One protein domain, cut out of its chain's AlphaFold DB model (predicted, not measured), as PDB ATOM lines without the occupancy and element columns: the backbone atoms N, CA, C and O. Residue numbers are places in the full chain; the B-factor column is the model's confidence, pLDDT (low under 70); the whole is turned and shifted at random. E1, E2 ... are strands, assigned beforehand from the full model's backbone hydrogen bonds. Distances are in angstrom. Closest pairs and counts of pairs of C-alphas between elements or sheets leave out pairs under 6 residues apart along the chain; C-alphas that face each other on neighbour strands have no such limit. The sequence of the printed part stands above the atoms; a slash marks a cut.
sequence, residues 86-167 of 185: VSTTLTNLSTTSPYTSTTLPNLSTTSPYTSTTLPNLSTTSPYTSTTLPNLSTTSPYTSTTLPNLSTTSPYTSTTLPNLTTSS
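Overview. This is residues 86 to 167 of the 185 residues of an uncharacterized protein of Salmo trutta (UniProt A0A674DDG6). The chain is wound as a flattened solenoid of three stacked turns, E1 to E4, E5 to E8 and E9 to E12, making a rod. In each turn two strands run one way along the rod and two run back, and the strands stack turn on turn into four small parallel sheets, two facing each other at each end of the rod. The printed part has 82 residues with twelve named strands, E1 to E12 in order, and no named helix; the class is all strand. The sheet orders are E1 E5 E9, E2 E6 E10, E3 E7 E11 and E4 E8 E12. The whole is only just loose, close to compact, with a radius of gyration of the C-alphas of 14.3 A and spans of 44 by 19 by 15 A.

Arrangement. E1, residues 86 to 89, is parallel to E5, residues 113 to 117, at 1 degree, with N 88 and O 115 3.0 A apart, within hydrogen-bond range. E5 is parallel to E9, residues 141 to 145, with N 143 and O 114 at 3.0 A. E2, residues 93 to 96, is parallel to E6, residues 121 to 124, with N 95 and O 122 at 3.2 A. E6 is parallel to E10, residues 149 to 152, with N 150 and O 121 at 2.9 A. E3, residues 99 to 103, is parallel to E7, residues 127 to 131, with N 129 and O 100 at 3.0 A. E7 is parallel to E11, residues 155 to 159, with N 128 and O 155 at 3.0 A. E4, residues 107 to 110, is parallel to E8, residues 135 to 138, with N 136 and O 107 at 3.1 A. E8 is parallel to E12, residues 163 to 166, with N 166 and O 137 at 2.9 A. The four form a stack of sheets, that is, sheets face to face, here in two pairs. E1 E5 E9 faces E4 E8 E12 at 9.7 A centre to centre, and E2 E6 E10 faces E3 E7 E11 at 9.4 A. The closest C-alphas of E3 and E6 are those of Thr 100 and Thr 123, 7.6 A apart.

Along the chain. E1 begins at C-alpha 86 (133.963, 102.443, 127.768). E3 and E5 are 13.7 A long, E7 13.8 A, and E9 and E11 13.9 A. E1 and E10 measure 10.1 A, E2 and E4 10.5 A, E6 10.3 A, E8 10.2 A and E12 9.9 A. E7 begins at C-alpha 127 (99.492, 106.426, 116.568), and E12 ends at C-alpha 166 (132.622, 118.286, 125.830).

Size, cuts and confidence. The two C-alphas farthest apart are those of Pro 98 and Pro 140, at 44.5 A. The printed part has no cut, and the links between successive strands are tight. Mean pLDDT of the printed part is 74.0; 22 residues are under 70, among them 86 to 88, 109 to 114 and 161 to 167.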
ATOM      1  N   VAL A  86     135.353 102.701 127.382       60.59
ATOM      2  CA  VAL A  86     133.963 102.443 127.768       60.59
ATOM      3  C   VAL A  86     133.143 102.257 126.501       60.59
ATOM      4  O   VAL A  86     133.124 103.121 125.623       60.59
ATOM      5  N   SER A  87     132.465 101.114 126.409       68.00
ATOM      6  CA  SER A  87     131.532 100.814 125.328       68.00
ATOM      7  C   SER A  87     130.139 100.616 125.901       68.00
ATOM      8  O   SER A  87     129.952  99.788 126.792       68.00
ATOM      9  N   THR A  88     129.159 101.345 125.375       65.56
ATOM     10  CA  THR A  88     127.751 101.192 125.762       65.56
ATOM     11  C   THR A  88     126.915 100.863 124.535       65.56
ATOM     12  O   THR A  88     126.933 101.599 123.548       65.56
ATOM     13  N   THR A  89     126.166  99.764 124.620       73.25
ATOM     14  CA  THR A  89     125.290  99.284 123.549       73.25
ATOM     15  C   THR A  89     123.892  99.066 124.106       73.25
ATOM     16  O   THR A  89     123.719  98.348 125.089       73.25
ATOM     17  N   LEU A  90     122.896  99.669 123.463       71.62
ATOM     18  CA  LEU A  90     121.477  99.404 123.706       71.62
ATOM     19  C   LEU A  90     120.927  98.487 122.603       71.62
ATOM     20  O   LEU A  90     121.380  98.534 121.460       71.62
ATOM     21  N   THR A  91     119.955  97.642 122.942       74.56
ATOM     22  CA  THR A  91     119.392  96.614 122.050       74.56
ATOM     23  C   THR A  91     118.200  97.106 121.225       74.56
ATOM     24  O   THR A  91     117.382  97.886 121.709       74.56
ATOM     25  N   ASN A  92     118.096  96.623 119.979       77.94
ATOM     26  CA  ASN A  92     117.036  96.969 119.020       77.94
ATOM     27  C   ASN A  92     115.631  96.686 119.563       77.94
ATOM     28  O   ASN A  92     115.414  95.670 120.227       77.94
ATOM     29  N   LEU A  93     114.670  97.542 119.206       78.06
ATOM     30  CA  LEU A  93     113.280  97.414 119.636       78.06
ATOM     31  C   LEU A  93     112.332  97.367 118.432       78.06
ATOM     32  O   LEU A  93     112.433  98.164 117.496       78.06
ATOM     33  N   SER A  94     111.400  96.416 118.450       81.44
ATOM     34  CA  SER A  94     110.359  96.265 117.428       81.44
ATOM     35  C   SER A  94     109.017  96.022 118.093       81.44
ATOM     36  O   SER A  94     108.902  95.163 118.967       81.44
ATOM     37  N   THR A  95     108.011  96.797 117.699       77.25
ATOM     38  CA  THR A  95     106.690  96.769 118.334       77.25
ATOM     39  C   THR A  95     105.575  96.894 117.300       77.25
ATOM     40  O   THR A  95     105.706  97.540 116.258       77.25
ATOM     41  N   THR A  96     104.451  96.234 117.576       84.00
ATOM     42  CA  THR A  96     103.240  96.278 116.749       84.00
ATOM     43  C   THR A  96     102.033  96.321 117.670       84.00
ATOM     44  O   THR A  96     101.807  95.394 118.447       84.00
ATOM     45  N   SER A  97     101.283  97.418 117.623       79.88
ATOM     46  CA  SER A  97     100.108  97.640 118.469       79.88
ATOM     47  C   SER A  97      99.240  98.778 117.908       79.88
ATOM     48  O   SER A  97      99.716  99.566 117.094       79.88
ATOM     49  N   PRO A  98      97.963  98.905 118.319       75.81
ATOM     50  CA  PRO A  98      97.102 100.022 117.908       75.81
ATOM     51  C   PRO A  98      97.581 101.395 118.421       75.81
ATOM     52  O   PRO A  98      97.272 102.423 117.826       75.81
ATOM     53  N   TYR A  99      98.355 101.407 119.508       81.19
ATOM     54  CA  TYR A  99      99.041 102.582 120.042       81.19
ATOM     55  C   TYR A  99     100.412 102.157 120.542       81.19
ATOM     56  O   TYR A  99     100.517 101.154 121.260       81.19
ATOM     57  N   THR A 100     101.451 102.910 120.203       81.69
ATOM     58  CA  THR A 100     102.812 102.622 120.661       81.69
ATOM     59  C   THR A 100     103.455 103.882 121.234       81.69
ATOM     60  O   THR A 100     103.520 104.919 120.576       81.69
ATOM     61  N   SER A 101     103.971 103.766 122.459       81.31
ATOM     62  CA  SER A 101     104.870 104.750 123.064       81.31
ATOM     63  C   SER A 101     106.203 104.077 123.356       81.31
ATOM     64  O   SER A 101     106.237 102.970 123.901       81.31
ATOM     65  N   THR A 102     107.302 104.702 122.952       76.56
ATOM     66  CA  THR A 102     108.645 104.157 123.166       76.56
ATOM     67  C   THR A 102     109.584 105.242 123.665       76.56
ATOM     68  O   THR A 102     109.749 106.282 123.024       76.56
ATOM     69  N   THR A 103     110.217 104.961 124.803       80.19
ATOM     70  CA  THR A 103     111.179 105.843 125.464       80.19
ATOM     71  C   THR A 103     112.439 105.052 125.758       80.19
ATOM     72  O   THR A 103     112.378 103.984 126.367       80.19
ATOM     73  N   LEU A 104     113.581 105.573 125.321       74.75
ATOM     74  CA  LEU A 104     114.886 104.971 125.574       74.75
ATOM     75  C   LEU A 104     115.580 105.661 126.757       74.75
ATOM     76  O   LEU A 104     115.362 106.854 126.980       74.75
ATOM     77  N   PRO A 105     116.437 104.944 127.506       75.12
ATOM     78  CA  PRO A 105     117.168 105.523 128.627       75.12
ATOM     79  C   PRO A 105     118.269 106.483 128.154       75.12
ATOM     80  O   PRO A 105     118.995 106.183 127.207       75.12
ATOM     81  N   ASN A 106     118.424 107.613 128.851       76.88
ATOM     82  CA  ASN A 106     119.515 108.567 128.623       76.88
ATOM     83  C   ASN A 106     120.884 107.936 128.904       76.88
ATOM     84  O   ASN A 106     121.018 107.106 129.805       76.88
ATOM     85  N   LEU A 107     121.909 108.390 128.182       68.12
ATOM     86  CA  LEU A 107     123.277 107.899 128.321       68.12
ATOM     87  C   LEU A 107     124.237 109.031 128.704       68.12
ATOM     88  O   LEU A 107     124.273 110.089 128.072       68.12
ATOM     89  N   SER A 108     125.046 108.778 129.735       73.31
ATOM     90  CA  SER A 108     126.122 109.662 130.187       73.31
ATOM     91  C   SER A 108     127.390 108.849 130.394       73.31
ATOM     92  O   SER A 108     127.365 107.829 131.082       73.31
ATOM     93  N   THR A 109     128.492 109.280 129.784       61.91
ATOM     94  CA  THR A 109     129.779 108.580 129.876       61.91
ATOM     95  C   THR A 109     130.935 109.566 130.016       61.91
ATOM     96  O   THR A 109     130.961 110.632 129.395       61.91
ATOM     97  N   THR A 110     131.906 109.199 130.853       65.88
ATOM     98  CA  THR A 110     133.153 109.947 131.058       65.88
ATOM     99  C   THR A 110     134.313 108.973 130.945       65.88
ATOM    100  O   THR A 110     134.440 108.067 131.766       65.88
ATOM    101  N   SER A 111     135.124 109.109 129.899       60.38
ATOM    102  CA  SER A 111     136.265 108.220 129.662       60.38
ATOM    103  C   SER A 111     137.247 108.846 128.659       60.38
ATOM    104  O   SER A 111     136.890 109.792 127.958       60.38
ATOM    105  N   PRO A 112     138.491 108.354 128.535       58.41
ATOM    106  CA  PRO A 112     139.401 108.830 127.497       58.41
ATOM    107  C   PRO A 112     139.023 108.345 126.085       58.41
ATOM    108  O   PRO A 112     139.424 108.980 125.112       58.41
ATOM    109  N   TYR A 113     138.284 107.241 125.960       64.75
ATOM    110  CA  TYR A 113     137.786 106.723 124.687       64.75
ATOM    111  C   TYR A 113     136.409 106.104 124.891       64.75
ATOM    112  O   TYR A 113     136.281 105.081 125.572       64.75
ATOM    113  N   THR A 114     135.406 106.702 124.258       66.25
ATOM    114  CA  THR A 114     134.027 106.230 124.358       66.25
ATOM    115  C   THR A 114     133.508 105.776 122.998       66.25
ATOM    116  O   THR A 114     133.631 106.498 122.003       66.25
ATOM    117  N   SER A 115     132.859 104.611 122.988       75.06
ATOM    118  CA  SER A 115     132.021 104.142 121.884       75.06
ATOM    119  C   SER A 115     130.580 103.975 122.358       75.06
ATOM    120  O   SER A 115     130.315 103.295 123.353       75.06
ATOM    121  N   THR A 116     129.632 104.585 121.647       76.38
ATOM    122  CA  THR A 116     128.205 104.481 121.976       76.38
ATOM    123  C   THR A 116     127.385 104.097 120.752       76.38
ATOM    124  O   THR A 116     127.459 104.758 119.712       76.38
ATOM    125  N   THR A 117     126.558 103.064 120.912       79.69
ATOM    126  CA  THR A 117     125.630 102.588 119.883       79.69
ATOM    127  C   THR A 117     124.205 102.603 120.428       79.69
ATOM    128  O   THR A 117     123.896 101.916 121.407       79.69
ATOM    129  N   LEU A 118     123.343 103.399 119.795       79.38
ATOM    130  CA  LEU A 118     121.914 103.473 120.107       79.38
ATOM    131  C   LEU A 118     121.129 102.411 119.310       79.38
ATOM    132  O   LEU A 118     121.585 101.986 118.248       79.38
ATOM    133  N   PRO A 119     119.952 101.976 119.794       75.88
ATOM    134  CA  PRO A 119     119.236 100.858 119.199       75.88
ATOM    135  C   PRO A 119     118.333 101.297 118.046       75.88
ATOM    136  O   PRO A 119     117.671 102.332 118.120       75.88
ATOM    137  N   ASN A 120     118.229 100.467 117.011       79.56
ATOM    138  CA  ASN A 120     117.281 100.701 115.925       79.56
ATOM    139  C   ASN A 120     115.840 100.476 116.395       79.56
ATOM    140  O   ASN A 120     115.559  99.560 117.177       79.56
ATOM    141  N   LEU A 121     114.935 101.301 115.875       78.19
ATOM    142  CA  LEU A 121     113.521 101.325 116.231       78.19
ATOM    143  C   LEU A 121     112.666 101.084 114.989       78.19
ATOM    144  O   LEU A 121     112.750 101.832 114.016       78.19
ATOM    145  N   SER A 122     111.820 100.056 115.047       81.88
ATOM    146  CA  SER A 122     110.808  99.788 114.021       81.88
ATOM    147  C   SER A 122     109.429  99.690 114.660       81.88
ATOM    148  O   SER A 122     109.206  98.831 115.518       81.88
ATOM    149  N   THR A 123     108.503 100.555 114.245       81.62
ATOM    150  CA  THR A 123     107.144 100.607 114.803       81.62
ATOM    151  C   THR A 123     106.073 100.640 113.715       81.62
ATOM    152  O   THR A 123     106.175 101.355 112.712       81.62
ATOM    153  N   THR A 124     105.007  99.874 113.947       84.19
ATOM    154  CA  THR A 124     103.818  99.837 113.086       84.19
ATOM    155  C   THR A 124     102.584 100.052 113.954       84.19
ATOM    156  O   THR A 124     102.240  99.177 114.755       84.19
ATOM    157  N   SER A 125     101.936 101.217 113.821       82.88
ATOM    158  CA  SER A 125     100.745 101.571 114.608       82.88
ATOM    159  C   SER A 125      99.905 102.697 113.970       82.88
ATOM    160  O   SER A 125     100.418 103.474 113.174       82.88
ATOM    161  N   PRO A 126      98.614 102.840 114.314       80.75
ATOM    162  CA  PRO A 126      97.811 104.036 114.037       80.75
ATOM    163  C   PRO A 126      98.359 105.334 114.662       80.75
ATOM    164  O   PRO A 126      98.260 106.398 114.055       80.75
ATOM    165  N   TYR A 127      98.942 105.265 115.862       80.88
ATOM    166  CA  TYR A 127      99.492 106.426 116.568       80.88
ATOM    167  C   TYR A 127     100.817 106.075 117.240       80.88
ATOM    168  O   TYR A 127     100.859 105.218 118.134       80.88
ATOM    169  N   THR A 128     101.867 106.807 116.870       82.75
ATOM    170  CA  THR A 128     103.222 106.593 117.389       82.75
ATOM    171  C   THR A 128     103.723 107.819 118.146       82.75
ATOM    172  O   THR A 128     103.700 108.937 117.625       82.75
ATOM    173  N   SER A 129     104.251 107.600 119.353       82.12
ATOM    174  CA  SER A 129     105.074 108.576 120.075       82.12
ATOM    175  C   SER A 129     106.449 107.981 120.374       82.12
ATOM    176  O   SER A 129     106.554 106.887 120.940       82.12
ATOM    177  N   THR A 130     107.516 108.672 119.975       79.88
ATOM    178  CA  THR A 130     108.896 108.220 120.192       79.88
ATOM    179  C   THR A 130     109.736 109.314 120.828       79.88
ATOM    180  O   THR A 130     109.798 110.439 120.332       79.88
ATOM    181  N   THR A 131     110.419 108.962 121.916       81.00
ATOM    182  CA  THR A 131     111.399 109.830 122.574       81.00
ATOM    183  C   THR A 131     112.768 109.163 122.529       81.00
ATOM    184  O   THR A 131     112.967 108.082 123.091       81.00
ATOM    185  N   LEU A 132     113.703 109.809 121.832       77.69
ATOM    186  CA  LEU A 132     115.094 109.376 121.735       77.69
ATOM    187  C   LEU A 132     115.900 109.807 122.975       77.69
ATOM    188  O   LEU A 132     115.564 110.813 123.601       77.69
ATOM    189  N   PRO A 133     116.964 109.068 123.340       74.62
ATOM    190  CA  PRO A 133     117.702 109.328 124.565       74.62
ATOM    191  C   PRO A 133     118.705 110.465 124.376       74.62
ATOM    192  O   PRO A 133     119.397 110.531 123.359       74.62
ATOM    193  N   ASN A 134     118.833 111.330 125.382       76.69
ATOM    194  CA  ASN A 134     119.899 112.329 125.425       76.69
ATOM    195  C   ASN A 134     121.261 111.655 125.591       76.69
ATOM    196  O   ASN A 134     121.395 110.696 126.359       76.69
ATOM    197  N   LEU A 135     122.265 112.199 124.898       72.19
ATOM    198  CA  LEU A 135     123.641 111.724 124.973       72.19
ATOM    199  C   LEU A 135     124.559 112.849 125.451       72.19
ATOM    200  O   LEU A 135     124.720 113.872 124.782       72.19
ATOM    201  N   SER A 136     125.195 112.614 126.597       74.56
ATOM    202  CA  SER A 136     126.268 113.462 127.108       74.56
ATOM    203  C   SER A 136     127.574 112.677 127.164       74.56
ATOM    204  O   SER A 136     127.649 111.603 127.769       74.56
ATOM    205  N   THR A 137     128.601 113.206 126.501       68.38
ATOM    206  CA  THR A 137     129.929 112.587 126.431       68.38
ATOM    207  C   THR A 137     130.995 113.597 126.825       68.38
ATOM    208  O   THR A 137     131.059 114.704 126.285       68.38
ATOM    209  N   THR A 138     131.843 113.201 127.773       71.44
ATOM    210  CA  THR A 138     133.064 113.937 128.113       71.44
ATOM    211  C   THR A 138     134.259 113.036 127.841       71.44
ATOM    212  O   THR A 138     134.564 112.141 128.634       71.44
ATOM    213  N   SER A 139     134.895 113.234 126.685       63.97
ATOM    214  CA  SER A 139     136.020 112.419 126.224       63.97
ATOM    215  C   SER A 139     136.877 113.160 125.187       63.97
ATOM    216  O   SER A 139     136.354 113.962 124.411       63.97
ATOM    217  N   PRO A 140     138.199 112.896 125.134       61.19
ATOM    218  CA  PRO A 140     139.077 113.426 124.094       61.19
ATOM    219  C   PRO A 140     138.858 112.742 122.736       61.19
ATOM    220  O   PRO A 140     139.176 113.334 121.708       61.19
ATOM    221  N   TYR A 141     138.302 111.525 122.720       65.62
ATOM    222  CA  TYR A 141     137.921 110.804 121.508       65.62
ATOM    223  C   TYR A 141     136.558 110.128 121.698       65.62
ATOM    224  O   TYR A 141     136.345 109.429 122.693       65.62
ATOM    225  N   THR A 142     135.658 110.315 120.731       69.81
ATOM    226  CA  THR A 142     134.276 109.816 120.779       69.81
ATOM    227  C   THR A 142     133.881 109.231 119.431       69.81
ATOM    228  O   THR A 142     134.122 109.853 118.397       69.81
ATOM    229  N   SER A 143     133.229 108.070 119.450       75.81
ATOM    230  CA  SER A 143     132.484 107.537 118.308       75.81
ATOM    231  C   SER A 143     131.031 107.299 118.709       75.81
ATOM    232  O   SER A 143     130.752 106.720 119.763       75.81
ATOM    233  N   THR A 144     130.095 107.762 117.882       74.44
ATOM    234  CA  THR A 144     128.657 107.631 118.130       74.44
ATOM    235  C   THR A 144     127.964 107.126 116.879       74.44
ATOM    236  O   THR A 144     128.100 107.714 115.808       74.44
ATOM    237  N   THR A 145     127.182 106.061 117.037       78.00
ATOM    238  CA  THR A 145     126.272 105.577 115.995       78.00
ATOM    239  C   THR A 145     124.838 105.877 116.419       78.00
ATOM    240  O   THR A 145     124.388 105.421 117.474       78.00
ATOM    241  N   LEU A 146     124.142 106.682 115.614       74.12
ATOM    242  CA  LEU A 146     122.747 107.063 115.834       74.12
ATOM    243  C   LEU A 146     121.785 105.960 115.361       74.12
ATOM    244  O   LEU A 146     122.134 105.195 114.459       74.12
ATOM    245  N   PRO A 147     120.583 105.874 115.956       73.12
ATOM    246  CA  PRO A 147     119.621 104.837 115.622       73.12
ATOM    247  C   PRO A 147     118.895 105.149 114.312       73.12
ATOM    248  O   PRO A 147     118.561 106.303 114.036       73.12
ATOM    249  N   ASN A 148     118.566 104.110 113.547       74.19
ATOM    250  CA  ASN A 148     117.597 104.215 112.460       74.19
ATOM    251  C   ASN A 148     116.174 104.083 113.016       74.19
ATOM    252  O   ASN A 148     115.885 103.155 113.779       74.19
ATOM    253  N   LEU A 149     115.287 104.993 112.603       73.00
ATOM    254  CA  LEU A 149     113.851 104.930 112.878       73.00
ATOM    255  C   LEU A 149     113.091 104.569 111.604       73.00
ATOM    256  O   LEU A 149     113.208 105.255 110.590       73.00
ATOM    257  N   SER A 150     112.267 103.528 111.687       78.62
ATOM    258  CA  SER A 150     111.272 103.192 110.671       78.62
ATOM    259  C   SER A 150     109.889 103.183 111.316       78.62
ATOM    260  O   SER A 150     109.624 102.387 112.218       78.62
ATOM    261  N   THR A 151     109.017 104.097 110.886       77.75
ATOM    262  CA  THR A 151     107.674 104.277 111.455       77.75
ATOM    263  C   THR A 151     106.626 104.230 110.358       77.75
ATOM    264  O   THR A 151     106.681 105.025 109.418       77.75
ATOM    265  N   THR A 152     105.638 103.352 110.500       81.06
ATOM    266  CA  THR A 152     104.446 103.351 109.641       81.06
ATOM    267  C   THR A 152     103.238 103.734 110.489       81.06
ATOM    268  O   THR A 152     102.704 102.886 111.206       81.06
ATOM    269  N   SER A 153     102.841 105.015 110.444       78.62
ATOM    270  CA  SER A 153     101.679 105.541 111.176       78.62
ATOM    271  C   SER A 153     101.053 106.783 110.524       78.62
ATOM    272  O   SER A 153     101.791 107.626 110.014       78.62
ATOM    273  N   PRO A 154      99.714 106.941 110.565       74.94
ATOM    274  CA  PRO A 154      99.032 108.156 110.114       74.94
ATOM    275  C   PRO A 154      99.272 109.361 111.037       74.94
ATOM    276  O   PRO A 154      99.184 110.495 110.576       74.94
ATOM    277  N   TYR A 155      99.613 109.132 112.312       77.44
ATOM    278  CA  TYR A 155      99.982 110.185 113.259       77.44
ATOM    279  C   TYR A 155     101.268 109.828 114.005       77.44
ATOM    280  O   TYR A 155     101.365 108.765 114.627       77.44
ATOM    281  N   THR A 156     102.240 110.741 113.968       78.75
ATOM    282  CA  THR A 156     103.585 110.528 114.516       78.75
ATOM    283  C   THR A 156     104.045 111.756 115.290       78.75
ATOM    284  O   THR A 156     103.971 112.874 114.781       78.75
ATOM    285  N   SER A 157     104.559 111.543 116.500       80.75
ATOM    286  CA  SER A 157     105.306 112.547 117.258       80.75
ATOM    287  C   SER A 157     106.690 112.006 117.605       80.75
ATOM    288  O   SER A 157     106.827 110.869 118.069       80.75
ATOM    289  N   THR A 158     107.724 112.809 117.364       76.12
ATOM    290  CA  THR A 158     109.111 112.439 117.647       76.12
ATOM    291  C   THR A 158     109.821 113.578 118.348       76.12
ATOM    292  O   THR A 158     109.894 114.692 117.830       76.12
ATOM    293  N   THR A 159     110.390 113.270 119.508       79.44
ATOM    294  CA  THR A 159     111.260 114.189 120.240       79.44
ATOM    295  C   THR A 159     112.707 113.776 120.010       79.44
ATOM    296  O   THR A 159     113.093 112.647 120.332       79.44
ATOM    297  N   LEU A 160     113.498 114.683 119.432       70.25
ATOM    298  CA  LEU A 160     114.927 114.474 119.205       70.25
ATOM    299  C   LEU A 160     115.743 114.812 120.460       70.25
ATOM    300  O   LEU A 160     115.366 115.718 121.207       70.25
ATOM    301  N   PRO A 161     116.869 114.117 120.680       67.81
ATOM    302  CA  PRO A 161     117.725 114.379 121.817       67.81
ATOM    303  C   PRO A 161     118.712 115.513 121.536       67.81
ATOM    304  O   PRO A 161     119.103 115.755 120.393       67.81
ATOM    305  N   ASN A 162     119.199 116.132 122.609       66.38
ATOM    306  CA  ASN A 162     120.375 116.989 122.546       66.38
ATOM    307  C   ASN A 162     121.643 116.139 122.674       66.38
ATOM    308  O   ASN A 162     121.773 115.325 123.594       66.38
ATOM    309  N   LEU A 163     122.587 116.361 121.756       65.12
ATOM    310  CA  LEU A 163     123.932 115.810 121.834       65.12
ATOM    311  C   LEU A 163     124.867 116.864 122.420       65.12
ATOM    312  O   LEU A 163     125.102 117.904 121.805       65.12
ATOM    313  N   THR A 164     125.422 116.581 123.594       67.56
ATOM    314  CA  THR A 164     126.464 117.419 124.191       67.56
ATOM    315  C   THR A 164     127.766 116.646 124.250       67.56
ATOM    316  O   THR A 164     127.895 115.662 124.984       67.56
ATOM    317  N   THR A 165     128.745 117.113 123.486       60.03
ATOM    318  CA  THR A 165     130.115 116.604 123.522       60.03
ATOM    319  C   THR A 165     131.001 117.688 124.102       60.03
ATOM    320  O   THR A 165     131.113 118.776 123.538       60.03
ATOM    321  N   SER A 166     131.623 117.402 125.242       59.88
ATOM    322  CA  SER A 166     132.622 118.286 125.830       59.88
ATOM    323  C   SER A 166     133.982 117.613 125.762       59.88
ATOM    324  O   SER A 166     134.254 116.639 126.462       59.88
ATOM    325  N   SER A 167     134.863 118.147 124.924       49.25
ATOM    326  CA  SER A 167     136.279 117.794 124.906       49.25
ATOM    327  C   SER A 167     137.015 118.583 125.989       49.25
ATOM    328  O   SER A 167     137.881 119.411 125.716       49.25
TER     329      SER A 167